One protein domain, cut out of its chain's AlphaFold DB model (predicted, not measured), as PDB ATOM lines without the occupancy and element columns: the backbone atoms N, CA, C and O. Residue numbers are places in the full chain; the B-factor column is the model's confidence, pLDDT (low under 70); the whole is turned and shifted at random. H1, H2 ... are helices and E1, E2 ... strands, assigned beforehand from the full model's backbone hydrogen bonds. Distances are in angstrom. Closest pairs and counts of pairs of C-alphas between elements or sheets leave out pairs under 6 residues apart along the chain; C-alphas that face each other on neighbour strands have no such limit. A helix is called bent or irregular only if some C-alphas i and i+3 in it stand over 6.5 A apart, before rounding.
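What this domain is: This is residues 7 to 84 of the 93 residues of an uncharacterized protein of Cupriavidus basilensis (UniProt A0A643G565). What shape does the model show? It is an open row of corners without a closed core: H1 and H2 meet near their first residues as a V, the last residues of H2 meet the first of H3 at a second corner, and the small hairpin of E1 and E2 leads into H1, away from H2 and H3. Residues 9 to 14 of the hairpin region, residues 33 to 38 and residues 73 to 84 stick out. What is it made of? The printed part has 78 residues, mostly helix, with two named strands and three named helices in the order E1, E2, H1, H2, H3; the sheet, E1 - E2, is antiparallel. The whole is loose, with a radius of gyration of the C-alphas of 15.4 A and spans of 44 by 28 by 28 A.

Where its parts are: Where are the strands? E1 is residues 7 to 10, beginning at C-alpha 7 at (316.383, 344.752, 203.600), and E2 is residues 13 to 17, 12.2 A long. Where are the helices? H1 is residues 20 to 35, 21.4 A long, from C-alpha 20 at (324.464, 343.078, 216.156); H2 is residues 47 to 59, 18.3 A; H3 is residues 68 to 82, 21.4 A, ending at C-alpha 82 at (303.316, 333.636, 193.335). Is H1 straight? It has a kink of 37 degrees near residue 29 and is only just irregular: C-alphas 29 and 32 are 6.7 A apart.

How they stand to each other: How do E1 and E2 pair? They form a hairpin, antiparallel at 141 degrees, with N 10 and O 13 at 2.8 A and N 15 and O 8 at 2.8 A, within hydrogen-bond range. E1 is apart from H1, H2 and H3, and E2 is apart from H2 and H3. How do the helices meet? Residues 20 to 24 of H1 touch residues 47 to 51 of H2, the closest C-alphas being those of Ala 24 and Pro 47 at 5.5 A; they run the same way at a steep tilt of 68 degrees, only just short of about perpendicular. Residues 57 to 59 of H2 touch residues 68 to 69 of H3, the closest C-alphas being those of Leu 58 and Arg 68 at 5.1 A, the same way at a steep tilt of 66 degrees; H1 and H3 are apart. Are the helix backbones complete? Every O i to N i+4 pair is within hydrogen-bond range in H2 and H3, and 10 of 12 in H1.

The domain as a whole: How far does it reach? The C-alphas farthest apart are those of Leu 41 and Gly 84, at 44.3 A. Which links are long? The link from H1 to H2, 11 residues, is long; H2 to H3 is short, and the other two are tight. Is it continuous and confident? The printed part has no cut, its mean pLDDT is 96.6, and no printed residue is under 70.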
ATOM      1  N   CYS A   7     316.119 345.449 204.850       96.19
ATOM      2  CA  CYS A   7     316.383 344.752 203.600       96.19
ATOM      3  C   CYS A   7     315.973 345.694 202.468       96.19
ATOM      4  O   CYS A   7     314.807 346.081 202.374       96.19
ATOM      5  N   GLU A   8     316.939 346.133 201.670       96.56
ATOM      6  CA  GLU A   8     316.747 347.161 200.647       96.56
ATOM      7  C   GLU A   8     317.720 346.963 199.478       96.56
ATOM      8  O   GLU A   8     318.758 346.319 199.625       96.56
ATOM      9  N   VAL A   9     317.397 347.533 198.315       97.38
ATOM     10  CA  VAL A   9     318.327 347.603 197.180       97.38
ATOM     11  C   VAL A   9     319.118 348.907 197.276       97.38
ATOM     12  O   VAL A   9     318.535 349.991 197.249       97.38
ATOM     13  N   VAL A  10     320.444 348.808 197.373       96.94
ATOM     14  CA  VAL A  10     321.373 349.946 197.402       96.94
ATOM     15  C   VAL A  10     322.285 349.848 196.186       96.94
ATOM     16  O   VAL A  10     323.181 349.015 196.139       96.94
ATOM     17  N   GLY A  11     322.063 350.709 195.191       96.12
ATOM     18  CA  GLY A  11     322.792 350.620 193.925       96.12
ATOM     19  C   GLY A  11     322.392 349.364 193.151       96.12
ATOM     20  O   GLY A  11     321.223 349.208 192.805       96.12
ATOM     21  N   ASP A  12     323.364 348.502 192.870       96.88
ATOM     22  CA  ASP A  12     323.207 347.208 192.201       96.88
ATOM     23  C   ASP A  12     323.201 346.013 193.174       96.88
ATOM     24  O   ASP A  12     323.207 344.863 192.739       96.88
ATOM     25  N   GLU A  13     323.131 346.271 194.484       97.19
ATOM     26  CA  GLU A  13     323.192 345.244 195.525       97.19
ATOM     27  C   GLU A  13     321.888 345.168 196.331       97.19
ATOM     28  O   GLU A  13     321.313 346.189 196.716       97.19
ATOM     29  N   LEU A  14     321.445 343.949 196.657       96.25
ATOM     30  CA  LEU A  14     320.481 343.726 197.737       96.25
ATOM     31  C   LEU A  14     321.249 343.655 199.057       96.25
ATOM     32  O   LEU A  14     322.113 342.798 199.236       96.25
ATOM     33  N   VAL A  15     320.922 344.546 199.992       96.62
ATOM     34  CA  VAL A  15     321.611 344.674 201.277       96.62
ATOM     35  C   VAL A  15     320.657 344.330 202.414       96.62
ATOM     36  O   VAL A  15     319.635 344.989 202.604       96.62
ATOM     37  N   ILE A  16     321.039 343.336 203.219       95.94
ATOM     38  CA  ILE A  16     320.382 343.010 204.489       95.94
ATOM     39  C   ILE A  16     321.257 343.540 205.621       95.94
ATOM     40  O   ILE A  16     322.406 343.124 205.774       95.94
ATOM     41  N   ARG A  17     320.731 344.469 206.424       96.25
ATOM     42  CA  ARG A  17     321.431 344.998 207.602       96.25
ATOM     43  C   ARG A  17     320.751 344.498 208.858       96.25
ATOM     44  O   ARG A  17     319.601 344.834 209.122       96.25
ATOM     45  N   VAL A  18     321.497 343.749 209.664       95.81
ATOM     46  CA  VAL A  18     321.056 343.310 210.988       95.81
ATOM     47  C   VAL A  18     321.927 343.989 212.044       95.81
ATOM     48  O   VAL A  18     323.144 343.795 212.049       95.81
ATOM     49  N   PRO A  19     321.357 344.800 212.949       96.56
ATOM     50  CA  PRO A  19     322.102 345.314 214.088       96.56
ATOM     51  C   PRO A  19     322.579 344.156 214.966       96.56
ATOM     52  O   PRO A  19     321.766 343.338 215.396       96.56
ATOM     53  N   VAL A  20     323.869 344.128 215.306       96.94
ATOM     54  CA  VAL A  20     324.464 343.078 216.156       96.94
ATOM     55  C   VAL A  20     323.701 342.916 217.478       96.94
ATOM     56  O   VAL A  20     323.405 341.805 217.902       96.94
ATOM     57  N   SER A  21     323.278 344.025 218.092       95.06
ATOM     58  CA  SER A  21     322.470 343.999 219.318       95.06
ATOM     59  C   SER A  21     321.088 343.365 219.124       95.06
ATOM     60  O   SER A  21     320.566 342.735 220.038       95.06
ATOM     61  N   ALA A  22     320.474 343.551 217.951       95.31
ATOM     62  CA  ALA A  22     319.182 342.953 217.632       95.31
ATOM     63  C   ALA A  22     319.327 341.452 217.361       95.31
ATOM     64  O   ALA A  22     318.500 340.681 217.837       95.31
ATOM     65  N   LEU A  23     320.400 341.039 216.674       95.69
ATOM     66  CA  LEU A  23     320.732 339.628 216.471       95.69
ATOM     67  C   LEU A  23     320.947 338.915 217.810       95.69
ATOM     68  O   LEU A  23     320.291 337.913 218.073       95.69
ATOM     69  N   ALA A  24     321.796 339.474 218.679       96.38
ATOM     70  CA  ALA A  24     322.045 338.927 220.009       96.38
ATOM     71  C   ALA A  24     320.740 338.775 220.801       96.38
ATOM     72  O   ALA A  24     320.458 337.709 221.346       96.38
ATOM     73  N   LYS A  25     319.883 339.806 220.786       95.31
ATOM     74  CA  LYS A  25     318.614 339.733 221.508       95.31
ATOM     75  C   LYS A  25     317.648 338.710 220.915       95.31
ATOM     76  O   LYS A  25     316.963 338.017 221.662       95.31
ATOM     77  N   ALA A  26     317.591 338.604 219.589       95.06
ATOM     78  CA  ALA A  26     316.792 337.592 218.917       95.06
ATOM     79  C   ALA A  26     317.262 336.178 219.285       95.06
ATOM     80  O   ALA A  26     316.424 335.312 219.512       95.06
ATOM     81  N   THR A  27     318.572 335.949 219.419       96.12
ATOM     82  CA  THR A  27     319.121 334.670 219.886       96.12
ATOM     83  C   THR A  27     318.673 334.340 221.305       96.12
ATOM     84  O   THR A  27     318.152 333.252 221.516       96.12
ATOM     85  N   GLU A  28     318.803 335.263 222.257       96.62
ATOM     86  CA  GLU A  28     318.358 335.028 223.642       96.62
ATOM     87  C   GLU A  28     316.860 334.720 223.745       96.62
ATOM     88  O   GLU A  28     316.439 333.989 224.631       96.62
ATOM     89  N   ILE A  29     316.049 335.274 222.839       95.44
ATOM     90  CA  ILE A  29     314.603 335.035 222.810       95.44
ATOM     91  C   ILE A  29     314.274 333.699 222.136       95.44
ATOM     92  O   ILE A  29     313.476 332.932 222.658       95.44
ATOM     93  N   MET A  30     314.858 333.430 220.966       96.44
ATOM     94  CA  MET A  30     314.424 332.332 220.098       96.44
ATOM     95  C   MET A  30     315.180 331.028 220.340       96.44
ATOM     96  O   MET A  30     314.618 329.950 220.158       96.44
ATOM     97  N   LEU A  31     316.460 331.089 220.715       96.38
ATOM     98  CA  LEU A  31     317.284 329.893 220.875       96.38
ATOM     99  C   LEU A  31     316.785 328.956 221.992       96.38
ATOM    100  O   LEU A  31     316.810 327.746 221.759       96.38
ATOM    101  N   PRO A  32     316.284 329.440 223.149       97.62
ATOM    102  CA  PRO A  32     315.688 328.564 224.154       97.62
ATOM    103  C   PRO A  32     314.546 327.708 223.605       97.62
ATOM    104  O   PRO A  32     314.537 326.496 223.817       97.62
ATOM    105  N   ASP A  33     313.642 328.312 222.828       97.06
ATOM    106  CA  ASP A  33     312.522 327.608 222.201       97.06
ATOM    107  C   ASP A  33     313.014 326.583 221.169       97.06
ATOM    108  O   ASP A  33     312.555 325.440 221.157       97.06
ATOM    109  N   LEU A  34     313.990 326.962 220.334       96.50
ATOM    110  CA  LEU A  34     314.580 326.077 219.321       96.50
ATOM    111  C   LEU A  34     315.296 324.868 219.939       96.50
ATOM    112  O   LEU A  34     315.263 323.777 219.370       96.50
ATOM    113  N   LEU A  35     315.939 325.053 221.093       97.06
ATOM    114  CA  LEU A  35     316.657 324.000 221.814       97.06
ATOM    115  C   LEU A  35     315.796 323.288 222.868       97.06
ATOM    116  O   LEU A  35     316.255 322.311 223.459       97.06
ATOM    117  N   MET A  36     314.558 323.742 223.087       97.12
ATOM    118  CA  MET A  36     313.652 323.265 224.136       97.12
ATOM    119  C   MET A  36     314.279 323.317 225.544       97.12
ATOM    120  O   MET A  36     314.196 322.353 226.311       97.12
ATOM    121  N   ILE A  37     314.918 324.441 225.884       97.19
ATOM    122  CA  ILE A  37     315.550 324.701 227.189       97.19
ATOM    123  C   ILE A  37     314.922 325.912 227.892       97.19
ATOM    124  O   ILE A  37     314.142 326.654 227.302       97.19
ATOM    125  N   ASP A  38     315.253 326.100 229.170       95.31
ATOM    126  CA  ASP A  38     314.779 327.243 229.960       95.31
ATOM    127  C   ASP A  38     315.329 328.571 229.385       95.31
ATOM    128  O   ASP A  38     316.538 328.660 229.140       95.31
ATOM    129  N   PRO A  39     314.477 329.593 229.154       90.56
ATOM    130  CA  PRO A  39     314.898 330.885 228.613       90.56
ATOM    131  C   PRO A  39     315.942 331.615 229.460       90.56
ATOM    132  O   PRO A  39     316.751 332.349 228.899       90.56
ATOM    133  N   ASP A  40     315.994 331.379 230.772       93.06
ATOM    134  CA  ASP A  40     316.975 332.023 231.651       93.06
ATOM    135  C   ASP A  40     318.395 331.420 231.511       93.06
ATOM    136  O   ASP A  40     319.333 331.876 232.165       93.06
ATOM    137  N   LEU A  41     318.578 330.390 230.668       94.19
ATOM    138  CA  LEU A  41     319.865 329.715 230.443       94.19
ATOM    139  C   LEU A  41     320.634 330.204 229.210       94.19
ATOM    140  O   LEU A  41     321.759 329.747 228.992       94.19
ATOM    141  N   VAL A  42     320.056 331.091 228.395       96.12
ATOM    142  CA  VAL A  42     320.712 331.616 227.189       96.12
ATOM    143  C   VAL A  42     321.023 333.095 227.364       96.12
ATOM    144  O   VAL A  42     320.129 333.926 227.473       96.12
ATOM    145  N   GLU A  43     322.311 333.423 227.317       97.19
ATOM    146  CA  GLU A  43     322.822 334.792 227.325       97.19
ATOM    147  C   GLU A  43     323.901 334.925 226.247       97.19
ATOM    148  O   GLU A  43     324.822 334.105 226.174       97.19
ATOM    149  N   VAL A  44     323.806 335.960 225.407       97.56
ATOM    150  CA  VAL A  44     324.856 336.264 224.427       97.56
ATOM    151  C   VAL A  44     325.890 337.173 225.089       97.56
ATOM    152  O   VAL A  44     325.673 338.371 225.255       97.56
ATOM    153  N   THR A  45     327.030 336.597 225.466       97.94
ATOM    154  CA  THR A  45     328.072 337.296 226.246       97.94
ATOM    155  C   THR A  45     329.039 338.119 225.393       97.94
ATOM    156  O   THR A  45     329.505 339.165 225.845       97.94
ATOM    157  N   ASP A  46     329.288 337.699 224.150       98.19
ATOM    158  CA  ASP A  46     329.978 338.487 223.124       98.19
ATOM    159  C   ASP A  46     329.097 338.577 221.865       98.19
ATOM    160  O   ASP A  46     329.035 337.638 221.064       98.19
ATOM    161  N   PRO A  47     328.367 339.693 221.682       97.50
ATOM    162  CA  PRO A  47     327.487 339.866 220.533       97.50
ATOM    163  C   PRO A  47     328.202 339.848 219.181       97.50
ATOM    164  O   PRO A  47     327.582 339.464 218.191       97.50
ATOM    165  N   LEU A  48     329.459 340.299 219.115       97.94
ATOM    166  CA  LEU A  48     330.180 340.389 217.847       97.94
ATOM    167  C   LEU A  48     330.707 339.017 217.436       97.94
ATOM    168  O   LEU A  48     330.458 338.608 216.306       97.94
ATOM    169  N   GLU A  49     331.341 338.292 218.358       98.44
ATOM    170  CA  GLU A  49     331.800 336.919 218.110       98.44
ATOM    171  C   GLU A  49     330.619 336.009 217.730       98.44
ATOM    172  O   GLU A  49     330.693 335.230 216.780       98.44
ATOM    173  N   TRP A  50     329.474 336.168 218.404       98.12
ATOM    174  CA  TRP A  50     328.260 335.444 218.036       98.12
ATOM    175  C   TRP A  50     327.743 335.821 216.641       98.12
ATOM    176  O   TRP A  50     327.323 334.950 215.880       98.12
ATOM    177  N   ALA A  51     327.778 337.106 216.278       98.00
ATOM    178  CA  ALA A  51     327.371 337.545 214.948       98.00
ATOM    179  C   ALA A  51     328.271 336.969 213.846       98.00
ATOM    180  O   ALA A  51     327.754 336.566 212.806       98.00
ATOM    181  N   GLU A  52     329.582 336.888 214.077       98.38
ATOM    182  CA  GLU A  52     330.532 336.254 213.156       98.38
ATOM    183  C   GLU A  52     330.206 334.764 212.971       98.38
ATOM    184  O   GLU A  52     330.045 334.315 211.839       98.38
ATOM    185  N   ALA A  53     329.954 334.029 214.060       98.50
ATOM    186  CA  ALA A  53     329.546 332.624 213.985       98.50
ATOM    187  C   ALA A  53     328.222 332.418 213.222       98.50
ATOM    188  O   ALA A  53     328.056 331.441 212.489       98.50
ATOM    189  N   VAL A  54     327.266 333.342 213.363       97.56
ATOM    190  CA  VAL A  54     326.014 333.312 212.593       97.56
ATOM    191  C   VAL A  54     326.268 333.584 211.109       97.56
ATOM    192  O   VAL A  54     325.654 332.930 210.268       97.56
ATOM    193  N   VAL A  55     327.162 334.515 210.765       97.94
ATOM    194  CA  VAL A  55     327.551 334.775 209.368       97.94
ATOM    195  C   VAL A  55     328.202 333.541 208.754       97.94
ATOM    196  O   VAL A  55     327.826 333.153 207.644       97.94
ATOM    197  N   ASP A  56     329.104 332.889 209.482       98.25
ATOM    198  CA  ASP A  56     329.731 331.646 209.039       98.25
ATOM    199  C   ASP A  56     328.665 330.576 208.784       98.25
ATOM    200  O   ASP A  56     328.589 330.032 207.688       98.25
ATOM    201  N   ALA A  57     327.743 330.356 209.726       97.75
ATOM    202  CA  ALA A  57     326.663 329.383 209.551       97.75
ATOM    203  C   ALA A  57     325.725 329.720 208.373       97.75
ATOM    204  O   ALA A  57     325.218 328.818 207.700       97.75
ATOM    205  N   LEU A  58     325.459 331.008 208.119       97.56
ATOM    206  CA  LEU A  58     324.618 331.460 207.006       97.56
ATOM    207  C   LEU A  58     325.270 331.220 205.641       97.56
ATOM    208  O   LEU A  58     324.557 330.957 204.668       97.56
ATOM    209  N   THR A  59     326.595 331.340 205.583       97.75
ATOM    210  CA  THR A  59     327.400 331.269 204.357       97.75
ATOM    211  C   THR A  59     328.075 329.916 204.150       97.75
ATOM    212  O   THR A  59     328.611 329.677 203.070       97.75
ATOM    213  N   GLU A  60     328.015 329.021 205.137       98.12
ATOM    214  CA  GLU A  60     328.496 327.647 205.032       98.12
ATOM    215  C   GLU A  60     327.782 326.912 203.892       98.12
ATOM    216  O   GLU A  60     326.548 326.869 203.820       98.12
ATOM    217  N   GLU A  61     328.587 326.359 202.989       97.62
ATOM    218  CA  GLU A  61     328.136 325.584 201.842       97.62
ATOM    219  C   GLU A  61     327.872 324.133 202.260       97.62
ATOM    220  O   GLU A  61     328.710 323.478 202.881       97.62
ATOM    221  N   GLU A  62     326.691 323.635 201.918       96.38
ATOM    222  CA  GLU A  62     326.265 322.262 202.181       96.38
ATOM    223  C   GLU A  62     326.744 321.323 201.059       96.38
ATOM    224  O   GLU A  62     327.257 321.760 200.030       96.38
ATOM    225  N   GLU A  63     326.552 320.008 201.210       96.31
ATOM    226  CA  GLU A  63     327.018 319.017 200.218       96.31
ATOM    227  C   GLU A  63     326.453 319.236 198.800       96.31
ATOM    228  O   GLU A  63     327.051 318.802 197.814       96.31
ATOM    229  N   ASP A  64     325.296 319.893 198.697       96.00
ATOM    230  CA  ASP A  64     324.629 320.228 197.436       96.00
ATOM    231  C   ASP A  64     325.124 321.543 196.801       96.00
ATOM    232  O   ASP A  64     324.641 321.923 195.732       96.00
ATOM    233  N   GLY A  65     326.088 322.223 197.427       96.50
ATOM    234  CA  GLY A  65     326.620 323.505 196.975       96.50
ATOM    235  C   GLY A  65     325.758 324.713 197.358       96.50
ATOM    236  O   GLY A  65     326.016 325.818 196.882       96.50
ATOM    237  N   THR A  66     324.709 324.536 198.168       97.69
ATOM    238  CA  THR A  66     323.837 325.635 198.609       97.69
ATOM    239  C   THR A  66     324.187 326.114 200.014       97.69
ATOM    240  O   THR A  66     324.646 325.352 200.859       97.69
ATOM    241  N   THR A  67     323.922 327.391 200.283       98.25
ATOM    242  CA  THR A  67     324.006 327.996 201.620       98.25
ATOM    243  C   THR A  67     322.609 328.273 202.182       98.25
ATOM    244  O   THR A  67     321.597 328.222 201.471       98.25
ATOM    245  N   ARG A  68     322.519 328.649 203.464       97.94
ATOM    246  CA  ARG A  68     321.249 329.103 204.065       97.94
ATOM    247  C   ARG A  68     320.730 330.380 203.403       97.94
ATOM    248  O   ARG A  68     319.518 330.547 203.289       97.94
ATOM    249  N   ILE A  69     321.626 331.234 202.909       97.12
ATOM    250  CA  ILE A  69     321.253 332.424 202.135       97.12
ATOM    251  C   ILE A  69     320.598 332.029 200.807       97.12
ATOM    252  O   ILE A  69     319.569 332.601 200.458       97.12
ATOM    253  N   ASN A  70     321.131 331.029 200.090       97.50
ATOM    254  CA  ASN A  70     320.507 330.557 198.845       97.50
ATOM    255  C   ASN A  70     319.071 330.091 199.096       97.50
ATOM    256  O   ASN A  70     318.155 330.537 198.415       97.50
ATOM    257  N   ARG A  71     318.863 329.285 200.141       97.44
ATOM    258  CA  ARG A  71     317.534 328.761 200.487       97.44
ATOM    259  C   ARG A  71     316.558 329.856 200.925       97.44
ATOM    260  O   ARG A  71     315.378 329.789 200.595       97.44
ATOM    261  N   MET A  72     317.040 330.876 201.640       96.88
ATOM    262  CA  MET A  72     316.244 332.066 201.962       96.88
ATOM    263  C   MET A  72     315.777 332.781 200.686       96.88
ATOM    264  O   MET A  72     314.624 333.202 200.604       96.88
ATOM    265  N   PHE A  73     316.649 332.903 199.681       97.06
ATOM    266  CA  PHE A  73     316.275 333.493 198.399       97.06
ATOM    267  C   PHE A  73     315.332 332.610 197.585       97.06
ATOM    268  O   PHE A  73     314.398 333.149 197.005       97.06
ATOM    269  N   ASP A  74     315.503 331.287 197.587       96.81
ATOM    270  CA  ASP A  74     314.591 330.371 196.891       96.81
ATOM    271  C   ASP A  74     313.138 330.553 197.363       96.81
ATOM    272  O   ASP A  74     312.219 330.660 196.546       96.81
ATOM    273  N   ASP A  75     312.932 330.652 198.681       97.81
ATOM    274  CA  ASP A  75     311.613 330.916 199.266       97.81
ATOM    275  C   ASP A  75     311.090 332.311 198.886       97.81
ATOM    276  O   ASP A  75     309.950 332.456 198.437       97.81
ATOM    277  N   ALA A  76     311.947 333.336 198.965       97.00
ATOM    278  CA  ALA A  76     311.583 334.702 198.594       97.00
ATOM    279  C   ALA A  76     311.203 334.832 197.108       97.00
ATOM    280  O   ALA A  76     310.221 335.500 196.782       97.00
ATOM    281  N   PHE A  77     311.938 334.177 196.204       96.25
ATOM    282  CA  PHE A  77     311.658 334.172 194.766       96.25
ATOM    283  C   PHE A  77     310.336 333.490 194.466       96.25
ATOM    284  O   PHE A  77     309.511 334.038 193.731       96.25
ATOM    285  N   LYS A  78     310.111 332.318 195.068       96.06
ATOM    286  CA  LYS A  78     308.854 331.594 194.928       96.06
ATOM    287  C   LYS A  78     307.686 332.460 195.385       96.06
ATOM    288  O   LYS A  78     306.738 332.647 194.625       96.06
ATOM    289  N   HIS A  79     307.781 333.041 196.580       96.50
ATOM    290  CA  HIS A  79     306.728 333.894 197.114       96.50
ATOM    291  C   HIS A  79     306.472 335.121 196.227       96.50
ATOM    292  O   HIS A  79     305.327 335.399 195.878       96.50
ATOM    293  N   ALA A  80     307.523 335.835 195.808       96.06
ATOM    294  CA  ALA A  80     307.397 337.005 194.938       96.06
ATOM    295  C   ALA A  80     306.741 336.655 193.591       96.06
ATOM    296  O   ALA A  80     305.840 337.362 193.138       96.06
ATOM    297  N   SER A  81     307.141 335.536 192.982       94.12
ATOM    298  CA  SER A  81     306.540 335.046 191.742       94.12
ATOM    299  C   SER A  81     305.066 334.676 191.927       94.12
ATOM    300  O   SER A  81     304.247 335.015 191.076       94.12
ATOM    301  N   GLU A  82     304.705 334.005 193.025       93.75
ATOM    302  CA  GLU A  82     303.316 333.636 193.335       93.75
ATOM    303  C   GLU A  82     302.420 334.863 193.558       93.75
ATOM    304  O   GLU A  82     301.227 334.818 193.258       93.75
ATOM    305  N   GLN A  83     302.987 335.975 194.034       94.69
ATOM    306  CA  GLN A  83     302.286 337.258 194.159       94.69
ATOM    307  C   GLN A  83     302.242 338.066 192.849       94.69
ATOM    308  O   GLN A  83     301.704 339.174 192.836       94.69
ATOM    309  N   GLY A  84     302.774 337.532 191.744       90.75
ATOM    310  CA  GLY A  84     302.763 338.196 190.440       90.75
ATOM    311  C   GLY A  84     303.714 339.390 190.354       90.75
ATOM    312  O   GLY A  84     303.383 340.378 189.700       90.75
TER     313      GLY A  84